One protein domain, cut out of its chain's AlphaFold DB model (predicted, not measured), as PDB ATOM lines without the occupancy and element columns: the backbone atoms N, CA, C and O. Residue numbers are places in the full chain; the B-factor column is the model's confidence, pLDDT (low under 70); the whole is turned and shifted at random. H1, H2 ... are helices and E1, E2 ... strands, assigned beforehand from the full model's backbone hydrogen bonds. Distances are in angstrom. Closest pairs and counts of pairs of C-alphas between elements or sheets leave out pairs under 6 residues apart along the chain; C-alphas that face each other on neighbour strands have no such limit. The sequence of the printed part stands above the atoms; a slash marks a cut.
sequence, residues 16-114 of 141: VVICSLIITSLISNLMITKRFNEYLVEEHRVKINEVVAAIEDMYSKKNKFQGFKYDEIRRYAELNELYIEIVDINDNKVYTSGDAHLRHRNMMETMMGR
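AT A GLANCE: This is residues 16 to 114 of the 141 residues of an uncharacterized protein of Clostridium sp. BL8 (UniProt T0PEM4). One long helix, H1, makes the longest axis: its residues 16 to 43 stick out from a small head, where H2 folds back beside H1 and E1 and E2 make a strand hairpin. Residues 106 to 114, mostly of H3, stick out as a shorter arm. The printed part has 99 residues, in order H1, H2, E1, E2, H3, mostly helix, with an antiparallel sheet. It is extended, radius of gyration of the C-alphas 20.8 A, spans 71 by 37 by 22 A.

IN THESE COORDINATES: H1, residues 16 to 58, runs 62.1 A from C-alpha 16 at (205.632, 221.566, 240.892). H2 is residues 70 to 80, 15.4 A; E1 85 to 87; E2 93 to 96; H3 100 to 112, 19.4 A, ending at C-alpha 112, (176.266, 198.893, 261.176).

HOW THE PARTS SIT: H1, with residues 47 to 55 alone, touches H2 in a helical hairpin, opposite ways at a shallow tilt of 3 degrees; the closest C-alphas, Lys 47 and Asn 80, are 6.9 A apart. H2 and H3 only just touch, only at their ends, with 3 pairs of C-alphas within 8 A, the closest Glu 78 and His 101, 5.4 A. In the hairpin E1 and E2, N 86 and O 95 are within hydrogen-bond range, 2.9 A. Every O i to N i+4 pair is within range in H1 and H2, 7 of 9 in H3.

THE WHOLE: The printed part has no cut. The H1 to H2 link is long, 11 residues. Residues 100 to 114 have pLDDT under 70.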
ATOM      1  N   VAL A  16     205.609 222.790 241.707       96.94
ATOM      2  CA  VAL A  16     205.632 221.566 240.892       96.94
ATOM      3  C   VAL A  16     205.301 220.332 241.730       96.94
ATOM      4  O   VAL A  16     204.488 219.518 241.300       96.94
ATOM      5  N   VAL A  17     205.871 220.205 242.933       96.81
ATOM      6  CA  VAL A  17     205.571 219.085 243.840       96.81
ATOM      7  C   VAL A  17     204.086 219.066 244.205       96.81
ATOM      8  O   VAL A  17     203.445 218.024 244.093       96.81
ATOM      9  N   ILE A  18     203.513 220.214 244.574       96.88
ATOM     10  CA  ILE A  18     202.086 220.320 244.910       96.88
ATOM     11  C   ILE A  18     201.211 219.966 243.700       96.88
ATOM     12  O   ILE A  18     200.296 219.153 243.826       96.88
ATOM     13  N   CYS A  19     201.508 220.516 242.519       96.56
ATOM     14  CA  CYS A  19     200.782 220.194 241.290       96.56
ATOM     15  C   CYS A  19     200.863 218.700 240.957       96.56
ATOM     16  O   CYS A  19     199.850 218.105 240.595       96.56
ATOM     17  N   SER A  20     202.031 218.076 241.130       96.88
ATOM     18  CA  SER A  20     202.197 216.635 240.939       96.88
ATOM     19  C   SER A  20     201.300 215.842 241.884       96.88
ATOM     20  O   SER A  20     200.612 214.936 241.431       96.88
ATOM     21  N   LEU A  21     201.255 216.193 243.174       96.25
ATOM     22  CA  LEU A  21     200.405 215.503 244.150       96.25
ATOM     23  C   LEU A  21     198.916 215.621 243.800       96.25
ATOM     24  O   LEU A  21     198.186 214.633 243.890       96.25
ATOM     25  N   ILE A  22     198.473 216.800 243.355       95.81
ATOM     26  CA  ILE A  22     197.089 217.022 242.919       95.81
ATOM     27  C   ILE A  22     196.772 216.160 241.691       95.81
ATOM     28  O   ILE A  22     195.773 215.444 241.690       95.81
ATOM     29  N   ILE A  23     197.629 216.186 240.666       94.88
ATOM     30  CA  ILE A  23     197.430 215.410 239.434       94.88
ATOM     31  C   ILE A  23     197.427 213.910 239.736       94.88
ATOM     32  O   ILE A  23     196.526 213.205 239.287       94.88
ATOM     33  N   THR A  24     198.383 213.420 240.529       94.44
ATOM     34  CA  THR A  24     198.429 212.012 240.934       94.44
ATOM     35  C   THR A  24     197.163 211.619 241.685       94.44
ATOM     36  O   THR A  24     196.572 210.603 241.349       94.44
ATOM     37  N   SER A  25     196.692 212.435 242.630       91.94
ATOM     38  CA  SER A  25     195.450 212.167 243.366       91.94
ATOM     39  C   SER A  25     194.229 212.082 242.443       91.94
ATOM     40  O   SER A  25     193.437 211.143 242.540       91.94
ATOM     41  N   LEU A  26     194.100 213.011 241.490       91.44
ATOM     42  CA  LEU A  26     193.008 213.000 240.512       91.44
ATOM     43  C   LEU A  26     193.065 211.762 239.612       91.44
ATOM     44  O   LEU A  26     192.055 211.080 239.447       91.44
ATOM     45  N   ILE A  27     194.241 211.443 239.064       89.56
ATOM     46  CA  ILE A  27     194.433 210.265 238.210       89.56
ATOM     47  C   ILE A  27     194.145 208.988 238.995       89.56
ATOM     48  O   ILE A  27     193.423 208.127 238.497       89.56
ATOM     49  N   SER A  28     194.661 208.870 240.219       90.06
ATOM     50  CA  SER A  28     194.396 207.731 241.094       90.06
ATOM     51  C   SER A  28     192.903 207.579 241.341       90.06
ATOM     52  O   SER A  28     192.374 206.507 241.085       90.06
ATOM     53  N   ASN A  29     192.193 208.634 241.741       85.62
ATOM     54  CA  ASN A  29     190.757 208.542 242.008       85.62
ATOM     55  C   ASN A  29     189.944 208.159 240.763       85.62
ATOM     56  O   ASN A  29     189.094 207.272 240.838       85.62
ATOM     57  N   LEU A  30     190.228 208.761 239.605       86.88
ATOM     58  CA  LEU A  30     189.533 208.436 238.355       86.88
ATOM     59  C   LEU A  30     189.822 207.002 237.897       86.88
ATOM     60  O   LEU A  30     188.909 206.260 237.537       86.88
ATOM     61  N   MET A  31     191.091 206.598 237.923       91.06
ATOM     62  CA  MET A  31     191.514 205.275 237.478       91.06
ATOM     63  C   MET A  31     191.038 204.181 238.432       91.06
ATOM     64  O   MET A  31     190.548 203.162 237.959       91.06
ATOM     65  N   ILE A  32     191.143 204.389 239.748       88.81
ATOM     66  CA  ILE A  32     190.659 203.445 240.762       88.81
ATOM     67  C   ILE A  32     189.156 203.264 240.601       88.81
ATOM     68  O   ILE A  32     188.712 202.130 240.490       88.81
ATOM     69  N   THR A  33     188.389 204.353 240.492       82.69
ATOM     70  CA  THR A  33     186.932 204.269 240.302       82.69
ATOM     71  C   THR A  33     186.584 203.495 239.036       82.69
ATOM     72  O   THR A  33     185.754 202.592 239.065       82.69
ATOM     73  N   LYS A  34     187.256 203.790 237.916       87.38
ATOM     74  CA  LYS A  34     187.018 203.082 236.655       87.38
ATOM     75  C   LYS A  34     187.358 201.594 236.760       87.38
ATOM     76  O   LYS A  34     186.547 200.765 236.367       87.38
ATOM     77  N   ARG A  35     188.530 201.257 237.304       88.75
ATOM     78  CA  ARG A  35     188.974 199.866 237.488       88.75
ATOM     79  C   ARG A  35     188.080 199.102 238.449       88.75
ATOM     80  O   ARG A  35     187.808 197.934 238.213       88.75
ATOM     81  N   PHE A  36     187.620 199.763 239.502       85.62
ATOM     82  CA  PHE A  36     186.692 199.196 240.463       85.62
ATOM     83  C   PHE A  36     185.340 198.900 239.810       85.62
ATOM     84  O   PHE A  36     184.844 197.787 239.924       85.62
ATOM     85  N   ASN A  37     184.792 199.840 239.036       86.19
ATOM     86  CA  ASN A  37     183.544 199.618 238.303       86.19
ATOM     87  C   ASN A  37     183.681 198.508 237.248       86.19
ATOM     88  O   ASN A  37     182.799 197.662 237.138       86.19
ATOM     89  N   GLU A  38     184.787 198.484 236.495       90.50
ATOM     90  CA  GLU A  38     185.102 197.392 235.562       90.50
ATOM     91  C   GLU A  38     185.159 196.046 236.294       90.50
ATOM     92  O   GLU A  38     184.536 195.083 235.855       90.50
ATOM     93  N   TYR A  39     185.855 195.992 237.431       88.94
ATOM     94  CA  TYR A  39     185.952 194.795 238.260       88.94
ATOM     95  C   TYR A  39     184.579 194.313 238.737       88.94
ATOM     96  O   TYR A  39     184.274 193.139 238.566       88.94
ATOM     97  N   LEU A  40     183.727 195.206 239.254       87.62
ATOM     98  CA  LEU A  40     182.379 194.845 239.707       87.62
ATOM     99  C   LEU A  40     181.516 194.272 238.574       87.62
ATOM    100  O   LEU A  40     180.793 193.299 238.779       87.62
ATOM    101  N   VAL A  41     181.599 194.851 237.371       88.12
ATOM    102  CA  VAL A  41     180.865 194.354 236.195       88.12
ATOM    103  C   VAL A  41     181.371 192.975 235.774       88.12
ATOM    104  O   VAL A  41     180.566 192.084 235.501       88.12
ATOM    105  N   GLU A  42     182.688 192.782 235.726       90.38
ATOM    106  CA  GLU A  42     183.292 191.494 235.376       90.38
ATOM    107  C   GLU A  42     182.980 190.418 236.422       90.38
ATOM    108  O   GLU A  42     182.585 189.314 236.055       90.38
ATOM    109  N   GLU A  43     183.081 190.742 237.712       88.50
ATOM    110  CA  GLU A  43     182.745 189.837 238.811       88.50
ATOM    111  C   GLU A  43     181.276 189.402 238.733       88.50
ATOM    112  O   GLU A  43     180.974 188.210 238.805       88.50
ATOM    113  N   HIS A  44     180.360 190.349 238.509       86.44
ATOM    114  CA  HIS A  44     178.941 190.046 238.332       86.44
ATOM    115  C   HIS A  44     178.702 189.134 237.122       86.44
ATOM    116  O   HIS A  44     177.991 188.133 237.230       86.44
ATOM    117  N   ARG A  45     179.354 189.420 235.986       88.50
ATOM    118  CA  ARG A  45     179.253 188.592 234.778       88.50
ATOM    119  C   ARG A  45     179.765 187.171 235.018       88.50
ATOM    120  O   ARG A  45     179.161 186.220 234.531       88.50
ATOM    121  N   VAL A  46     180.872 187.013 235.745       90.81
ATOM    122  CA  VAL A  46     181.431 185.695 236.088       90.81
ATOM    123  C   VAL A  46     180.440 184.899 236.936       90.81
ATOM    124  O   VAL A  46     180.105 183.781 236.551       90.81
ATOM    125  N   LYS A  47     179.889 185.494 238.003       88.69
ATOM    126  CA  LYS A  47     178.886 184.839 238.864       88.69
ATOM    127  C   LYS A  47     177.657 184.383 238.076       88.69
ATOM    128  O   LYS A  47     177.206 183.249 238.222       88.69
ATOM    129  N   ILE A  48     177.138 185.245 237.199       88.62
ATOM    130  CA  ILE A  48     176.005 184.912 236.328       88.62
ATOM    131  C   ILE A  48     176.349 183.748 235.393       88.62
ATOM    132  O   ILE A  48     175.568 182.806 235.276       88.62
ATOM    133  N   ASN A  49     177.511 183.785 234.739       89.12
ATOM    134  CA  ASN A  49     177.921 182.736 233.808       89.12
ATOM    135  C   ASN A  49     178.078 181.373 234.495       89.12
ATOM    136  O   ASN A  49     177.703 180.358 233.910       89.12
ATOM    137  N   GLU A  50     178.601 181.340 235.722       87.75
ATOM    138  CA  GLU A  50     178.708 180.110 236.513       87.75
ATOM    139  C   GLU A  50     177.332 179.532 236.854       87.75
ATOM    140  O   GLU A  50     177.105 178.334 236.679       87.75
ATOM    141  N   VAL A  51     176.390 180.386 237.270       87.12
ATOM    142  CA  VAL A  51     175.002 179.983 237.542       87.12
ATOM    143  C   VAL A  51     174.332 179.442 236.285       87.12
ATOM    144  O   VAL A  51     173.712 178.380 236.332       87.12
ATOM    145  N   VAL A  52     174.468 180.143 235.157       88.25
ATOM    146  CA  VAL A  52     173.918 179.686 233.878       88.25
ATOM    147  C   VAL A  52     174.502 178.325 233.535       88.25
ATOM    148  O   VAL A  52     173.729 177.389 233.376       88.25
ATOM    149  N   ALA A  53     175.828 178.174 233.515       87.69
ATOM    150  CA  ALA A  53     176.486 176.912 233.184       87.69
ATOM    151  C   ALA A  53     176.020 175.747 234.078       87.69
ATOM    152  O   ALA A  53     175.751 174.659 233.568       87.69
ATOM    153  N   ALA A  54     175.855 175.979 235.384       84.94
ATOM    154  CA  ALA A  54     175.326 174.978 236.306       84.94
ATOM    155  C   ALA A  54     173.878 174.579 235.966       84.94
ATOM    156  O   ALA A  54     173.544 173.393 235.958       84.94
ATOM    157  N   ILE A  55     173.015 175.546 235.636       85.75
ATOM    158  CA  ILE A  55     171.630 175.272 235.225       85.75
ATOM    159  C   ILE A  55     171.591 174.562 233.860       85.75
ATOM    160  O   ILE A  55     170.783 173.650 233.672       85.75
ATOM    161  N   GLU A  56     172.453 174.939 232.910       86.12
ATOM    162  CA  GLU A  56     172.537 174.284 231.598       86.12
ATOM    163  C   GLU A  56     172.947 172.810 231.728       86.12
ATOM    164  O   GLU A  56     172.362 171.961 231.052       86.12
ATOM    165  N   ASP A  57     173.895 172.502 232.618       84.50
ATOM    166  CA  ASP A  57     174.344 171.133 232.905       84.50
ATOM    167  C   ASP A  57     173.228 170.286 233.543       84.50
ATOM    168  O   ASP A  57     172.994 169.137 233.157       84.50
ATOM    169  N   MET A  58     172.438 170.886 234.442       82.75
ATOM    170  CA  MET A  58     171.255 170.242 235.027       82.75
ATOM    171  C   MET A  58     170.112 170.043 234.022       82.75
ATOM    172  O   MET A  58     169.249 169.176 234.215       82.75
ATOM    173  N   TYR A  59     170.070 170.829 232.943       82.88
ATOM    174  CA  TYR A  59     168.978 170.799 231.981       82.88
ATOM    175  C   TYR A  59     169.147 169.736 230.893       82.88
ATOM    176  O   TYR A  59     169.976 169.797 229.978       82.88
ATOM    177  N   SER A  60     168.229 168.768 230.900       79.12
ATOM    178  CA  SER A  60     168.118 167.750 229.858       79.12
ATOM    179  C   SER A  60     166.804 167.875 229.098       79.12
ATOM    180  O   SER A  60     165.740 167.797 229.696       79.12
ATOM    181  N   LYS A  61     166.845 167.945 227.758       72.69
ATOM    182  CA  LYS A  61     165.633 167.955 226.910       72.69
ATOM    183  C   LYS A  61     164.695 166.768 227.191       72.69
ATOM    184  O   LYS A  61     163.490 166.912 227.023       72.69
ATOM    185  N   LYS A  62     165.233 165.616 227.620       73.50
ATOM    186  CA  LYS A  62     164.437 164.424 227.969       73.50
ATOM    187  C   LYS A  62     163.736 164.555 229.323       73.50
ATOM    188  O   LYS A  62     162.560 164.230 229.416       73.50
ATOM    189  N   ASN A  63     164.438 165.063 230.336       75.00
ATOM    190  CA  ASN A  63     163.933 165.114 231.714       75.00
ATOM    191  C   ASN A  63     163.404 166.506 232.101       75.00
ATOM    192  O   ASN A  63     162.907 166.688 233.208       75.00
ATOM    193  N   LYS A  64     163.491 167.492 231.197       79.81
ATOM    194  CA  LYS A  64     163.154 168.905 231.416       79.81
ATOM    195  C   LYS A  64     163.740 169.387 232.752       79.81
ATOM    196  O   LYS A  64     164.950 169.316 232.945       79.81
ATOM    197  N   PHE A  65     162.877 169.802 233.677       77.12
ATOM    198  CA  PHE A  65     163.227 170.274 235.018       77.12
ATOM    199  C   PHE A  65     163.240 169.169 236.090       77.12
ATOM    200  O   PHE A  65     163.561 169.440 237.238       77.12
ATOM    201  N   GLN A  66     162.907 167.914 235.759       73.75
ATOM    202  CA  GLN A  66     162.864 166.815 236.740       73.75
ATOM    203  C   GLN A  66     164.251 166.452 237.290       73.75
ATOM    204  O   GLN A  66     164.349 165.862 238.359       73.75
ATOM    205  N   GLY A  67     165.321 166.797 236.565       71.81
ATOM    206  CA  GLY A  67     166.706 166.606 237.007       71.81
ATOM    207  C   GLY A  67     167.281 167.781 237.801       71.81
ATOM    208  O   GLY A  67     168.449 167.726 238.179       71.81
ATOM    209  N   PHE A  68     166.507 168.848 238.026       81.00
ATOM    210  CA  PHE A  68     167.018 170.035 238.702       81.00
ATOM    211  C   PHE A  68     167.209 169.751 240.180       81.00
ATOM    212  O   PHE A  68     166.279 169.386 240.900       81.00
ATOM    213  N   LYS A  69     168.429 169.987 240.650       84.31
ATOM    214  CA  LYS A  69     168.733 169.951 242.070       84.31
ATOM    215  C   LYS A  69     168.536 171.350 242.640       84.31
ATOM    216  O   LYS A  69     169.484 172.114 242.788       84.31
ATOM    217  N   TYR A  70     167.286 171.692 242.940       86.12
ATOM    218  CA  TYR A  70     166.914 173.029 243.416       86.12
ATOM    219  C   TYR A  70     167.691 173.478 244.661       86.12
ATOM    220  O   TYR A  70     168.017 174.654 244.777       86.12
ATOM    221  N   ASP A  71     168.073 172.553 245.546       85.44
ATOM    222  CA  ASP A  71     168.938 172.872 246.687       85.44
ATOM    223  C   ASP A  71     170.330 173.356 246.263       85.44
ATOM    224  O   ASP A  71     170.897 174.229 246.913       85.44
ATOM    225  N   GLU A  72     170.892 172.825 245.174       84.50
ATOM    226  CA  GLU A  72     172.171 173.298 244.638       84.50
ATOM    227  C   GLU A  72     172.016 174.714 244.075       84.50
ATOM    228  O   GLU A  72     172.813 175.586 244.406       84.50
ATOM    229  N   ILE A  73     170.938 174.973 243.325       87.12
ATOM    230  CA  ILE A  73     170.621 176.307 242.790       87.12
ATOM    231  C   ILE A  73     170.411 177.315 243.932       87.12
ATOM    232  O   ILE A  73     170.926 178.430 243.864       87.12
ATOM    233  N   ARG A  74     169.710 176.932 245.013       87.38
ATOM    234  CA  ARG A  74     169.558 177.778 246.208       87.38
ATOM    235  C   ARG A  74     170.907 178.091 246.848       87.38
ATOM    236  O   ARG A  74     171.166 179.251 247.137       87.38
ATOM    237  N   ARG A  75     171.785 177.097 247.021       84.88
ATOM    238  CA  ARG A  75     173.130 177.337 247.573       84.88
ATOM    239  C   ARG A  75     173.948 178.285 246.699       84.88
ATOM    240  O   ARG A  75     174.616 179.156 247.239       84.88
ATOM    241  N   TYR A  76     173.886 178.149 245.372       85.50
ATOM    242  CA  TYR A  76     174.550 179.086 244.461       85.50
ATOM    243  C   TYR A  76     174.004 180.509 244.594       85.50
ATOM    244  O   TYR A  76     174.797 181.449 244.598       85.50
ATOM    245  N   ALA A  77     172.685 180.663 244.739       87.06
ATOM    246  CA  ALA A  77     172.042 181.950 244.982       87.06
ATOM    247  C   ALA A  77     172.519 182.588 246.299       87.06
ATOM    248  O   ALA A  77     172.955 183.736 246.299       87.06
ATOM    249  N   GLU A  78     172.525 181.821 247.393       85.06
ATOM    250  CA  GLU A  78     172.940 182.285 248.727       85.06
ATOM    251  C   GLU A  78     174.422 182.671 248.768       85.06
ATOM    252  O   GLU A  78     174.765 183.748 249.251       85.06
ATOM    253  N   LEU A  79     175.301 181.823 248.224       82.94
ATOM    254  CA  LEU A  79     176.750 182.055 248.227       82.94
ATOM    255  C   LEU A  79     177.167 183.264 247.385       82.94
ATOM    256  O   LEU A  79     178.174 183.897 247.689       82.94
ATOM    257  N   ASN A  80     176.417 183.568 246.325       82.75
ATOM    258  CA  ASN A  80     176.736 184.661 245.408       82.75
ATOM    259  C   ASN A  80     175.882 185.916 245.627       82.75
ATOM    260  O   ASN A  80     176.023 186.870 244.861       82.75
ATOM    261  N   GLU A  81     175.021 185.923 246.650       82.62
ATOM    262  CA  GLU A  81     174.049 186.990 246.921       82.62
ATOM    263  C   GLU A  81     173.144 187.309 245.712       82.62
ATOM    264  O   GLU A  81     172.830 188.467 245.433       82.62
ATOM    265  N   LEU A  82     172.733 186.282 244.963       85.06
ATOM    266  CA  LEU A  82     171.937 186.426 243.743       85.06
ATOM    267  C   LEU A  82     170.469 186.083 243.981       85.06
ATOM    268  O   LEU A  82     170.142 185.128 244.679       85.06
ATOM    269  N   TYR A  83     169.580 186.802 243.302       87.69
ATOM    270  CA  TYR A  83     168.216 186.338 243.063       87.69
ATOM    271  C   TYR A  83     168.177 185.574 241.735       87.69
ATOM    272  O   TYR A  83     168.523 186.126 240.693       87.69
ATOM    273  N   ILE A  84     167.764 184.308 241.771       89.44
ATOM    274  CA  ILE A  84     167.636 183.452 240.589       89.44
ATOM    275  C   ILE A  84     166.163 183.116 240.390       89.44
ATOM    276  O   ILE A  84     165.523 182.516 241.257       89.44
ATOM    277  N   GLU A  85     165.648 183.439 239.210       90.81
ATOM    278  CA  GLU A  85     164.333 183.022 238.745       90.81
ATOM    279  C   GLU A  85     164.474 182.241 237.440       90.81
ATOM    280  O   GLU A  85     165.197 182.649 236.532       90.81
ATOM    281  N   ILE A  86     163.798 181.096 237.361       89.06
ATOM    282  CA  ILE A  86     163.789 180.241 236.175       89.06
ATOM    283  C   ILE A  86     162.363 180.201 235.655       89.06
ATOM    284  O   ILE A  86     161.452 179.760 236.362       89.06
ATOM    285  N   VAL A  87     162.187 180.641 234.415       89.94
ATOM    286  CA  VAL A  87     160.912 180.619 233.696       89.94
ATOM    287  C   VAL A  87     160.976 179.640 232.527       89.94
ATOM    288  O   VAL A  87     162.045 179.389 231.963       89.94
ATOM    289  N   ASP A  88     159.838 179.046 232.182       86.75
ATOM    290  CA  ASP A  88     159.709 178.256 230.962       86.75
ATOM    291  C   ASP A  88     159.528 179.156 229.720       86.75
ATOM    292  O   ASP A  88     159.500 180.382 229.795       86.75
ATOM    293  N   ILE A  89     159.401 178.539 228.542       86.25
ATOM    294  CA  ILE A  89     159.199 179.253 227.268       86.25
ATOM    295  C   ILE A  89     157.882 180.044 227.186       86.25
ATOM    296  O   ILE A  89     157.726 180.855 226.279       86.25
ATOM    297  N   ASN A  90     156.935 179.783 228.087       88.62
ATOM    298  CA  ASN A  90     155.643 180.455 228.172       88.62
ATOM    299  C   ASN A  90     155.624 181.492 229.310       88.62
ATOM    300  O   ASN A  90     154.546 181.936 229.695       88.62
ATOM    301  N   ASP A  91     156.795 181.847 229.853       85.25
ATOM    302  CA  ASP A  91     156.966 182.764 230.986       85.25
ATOM    303  C   ASP A  91     156.355 182.246 232.304       85.25
ATOM    304  O   ASP A  91     156.130 182.997 233.254       85.25
ATOM    305  N   ASN A  92     156.102 180.934 232.407       88.50
ATOM    306  CA  ASN A  92     155.662 180.344 233.666       88.50
ATOM    307  C   ASN A  92     156.861 180.166 234.593       88.50
ATOM    308  O   ASN A  92     157.857 179.532 234.234       88.50
ATOM    309  N   LYS A  93     156.732 180.654 235.827       88.94
ATOM    310  CA  LYS A  93     157.750 180.485 236.862       88.94
ATOM    311  C   LYS A  93     157.886 179.015 237.255       88.94
ATOM    312  O   LYS A  93     156.972 178.426 237.828       88.94
ATOM    313  N   VAL A  94     159.050 178.444 236.970       88.44
ATOM    314  CA  VAL A  94     159.422 177.067 237.324       88.44
ATOM    315  C   VAL A  94     160.100 177.036 238.688       88.44
ATOM    316  O   VAL A  94     159.872 176.123 239.477       88.44
ATOM    317  N   TYR A  95     160.933 178.038 238.970       89.06
ATOM    318  CA  TYR A  95     161.685 178.119 240.214       89.06
ATOM    319  C   TYR A  95     162.026 179.563 240.580       89.06
ATOM    320  O   TYR A  95     162.227 180.410 239.712       89.06
ATOM    321  N   THR A  96     162.140 179.814 241.881       88.75
ATOM    322  CA  THR A  96     162.730 181.026 242.448       88.75
ATOM    323  C   THR A  96     163.614 180.646 243.630       88.75
ATOM    324  O   THR A  96     163.250 179.788 244.435       88.75
ATOM    325  N   SER A  97     164.763 181.303 243.756       86.44
ATOM    326  CA  SER A  97     165.645 181.169 244.918       86.44
ATOM    327  C   SER A  97     165.087 181.818 246.188       86.44
ATOM    328  O   SER A  97     165.722 181.718 247.238       86.44
ATOM    329  N   GLY A  98     163.951 182.518 246.103       83.19
ATOM    330  CA  GLY A  98     163.387 183.293 247.207       83.19
ATOM    331  C   GLY A  98     164.210 184.539 247.555       83.19
ATOM    332  O   GLY A  98     165.141 184.914 246.842       83.19
ATOM    333  N   ASP A  99     163.849 185.179 248.668       72.50
ATOM    334  CA  ASP A  99     164.381 186.461 249.151       72.50
ATOM    335  C   ASP A  99     165.422 186.318 250.279       72.50
ATOM    336  O   ASP A  99     165.840 187.317 250.862       72.50
ATOM    337  N   ALA A 100     165.858 185.098 250.610       68.75
ATOM    338  CA  ALA A 100     166.768 184.842 251.733       68.75
ATOM    339  C   ALA A 100     168.074 185.661 251.646       68.75
ATOM    340  O   ALA A 100     168.499 186.273 252.628       68.75
ATOM    341  N   HIS A 101     168.647 185.758 250.445       65.75
ATOM    342  CA  HIS A 101     169.868 186.516 250.128       65.75
ATOM    343  C   HIS A 101     169.680 188.024 250.350       65.75
ATOM    344  O   HIS A 101     170.582 188.709 250.826       65.75
ATOM    345  N   LEU A 102     168.469 188.529 250.095       65.50
ATOM    346  CA  LEU A 102     168.098 189.934 250.296       65.50
ATOM    347  C   LEU A 102     167.975 190.289 251.786       65.50
ATOM    348  O   LEU A 102     168.202 191.430 252.186       65.50
ATOM    349  N   ARG A 103     167.648 189.309 252.636       63.31
ATOM    350  CA  ARG A 103     167.539 189.504 254.090       63.31
ATOM    351  C   ARG A 103     168.900 189.561 254.782       63.31
ATOM    352  O   ARG A 103     169.030 190.269 255.780       63.31
ATOM    353  N   HIS A 104     169.905 188.843 254.271       55.94
ATOM    354  CA  HIS A 104     171.234 188.785 254.889       55.94
ATOM    355  C   HIS A 104     171.960 190.138 254.828       55.94
ATOM    356  O   HIS A 104     172.443 190.628 255.850       55.94
ATOM    357  N   ARG A 105     171.937 190.791 253.659       55.09
ATOM    358  CA  ARG A 105     172.553 192.109 253.448       55.09
ATOM    359  C   ARG A 105     171.940 193.182 254.359       55.09
ATOM    360  O   ARG A 105     172.661 193.929 255.019       55.09
ATOM    361  N   ASN A 106     170.617 193.168 254.505       53.91
ATOM    362  CA  ASN A 106     169.906 194.131 255.348       53.91
ATOM    363  C   ASN A 106     170.190 193.952 256.842       53.91
ATOM    364  O   ASN A 106     170.164 194.928 257.588       53.91
ATOM    365  N   MET A 107     170.475 192.733 257.308       54.53
ATOM    366  CA  MET A 107     170.816 192.494 258.716       54.53
ATOM    367  C   MET A 107     172.182 193.095 259.083       54.53
ATOM    368  O   MET A 107     172.301 193.685 260.158       54.53
ATOM    369  N   MET A 108     173.182 193.017 258.192       50.28
ATOM    370  CA  MET A 108     174.480 193.678 258.402       50.28
ATOM    371  C   MET A 108     174.367 195.202 258.345       50.28
ATOM    372  O   MET A 108     174.919 195.884 259.208       50.28
ATOM    373  N   GLU A 109     173.615 195.743 257.386       51.28
ATOM    374  CA  GLU A 109     173.407 197.191 257.271       51.28
ATOM    375  C   GLU A 109     172.644 197.747 258.486       51.28
ATOM    376  O   GLU A 109     173.032 198.754 259.080       51.28
ATOM    377  N   THR A 110     171.629 197.014 258.958       51.97
ATOM    378  CA  THR A 110     170.877 197.357 260.175       51.97
ATOM    379  C   THR A 110     171.744 197.270 261.438       51.97
ATOM    380  O   THR A 110     171.490 197.998 262.397       51.97
ATOM    381  N   MET A 111     172.768 196.408 261.475       48.78
ATOM    382  CA  MET A 111     173.719 196.357 262.596       48.78
ATOM    383  C   MET A 111     174.769 197.471 262.539       48.78
ATOM    384  O   MET A 111     175.069 198.058 263.576       48.78
ATOM    385  N   MET A 112     175.286 197.809 261.356       48.41
ATOM    386  CA  MET A 112     176.266 198.893 261.176       48.41
ATOM    387  C   MET A 112     175.639 200.288 261.335       48.41
ATOM    388  O   MET A 112     176.323 201.227 261.733       48.41
ATOM    389  N   GLY A 113     174.331 200.427 261.084       48.12
ATOM    390  CA  GLY A 113     173.578 201.671 261.276       48.12
ATOM    391  C   GLY A 113     173.060 201.907 262.700       48.12
ATOM    392  O   GLY A 113     172.553 202.988 262.990       48.12
ATOM    393  N   ARG A 114     173.173 200.934 263.617       44.97
ATOM    394  CA  ARG A 114     172.613 201.013 264.985       44.97
ATOM    395  C   ARG A 114     173.603 201.500 266.044       44.97
ATOM    396  O   ARG A 114     173.593 201.049 267.186       44.97
TER     397      ARG A 114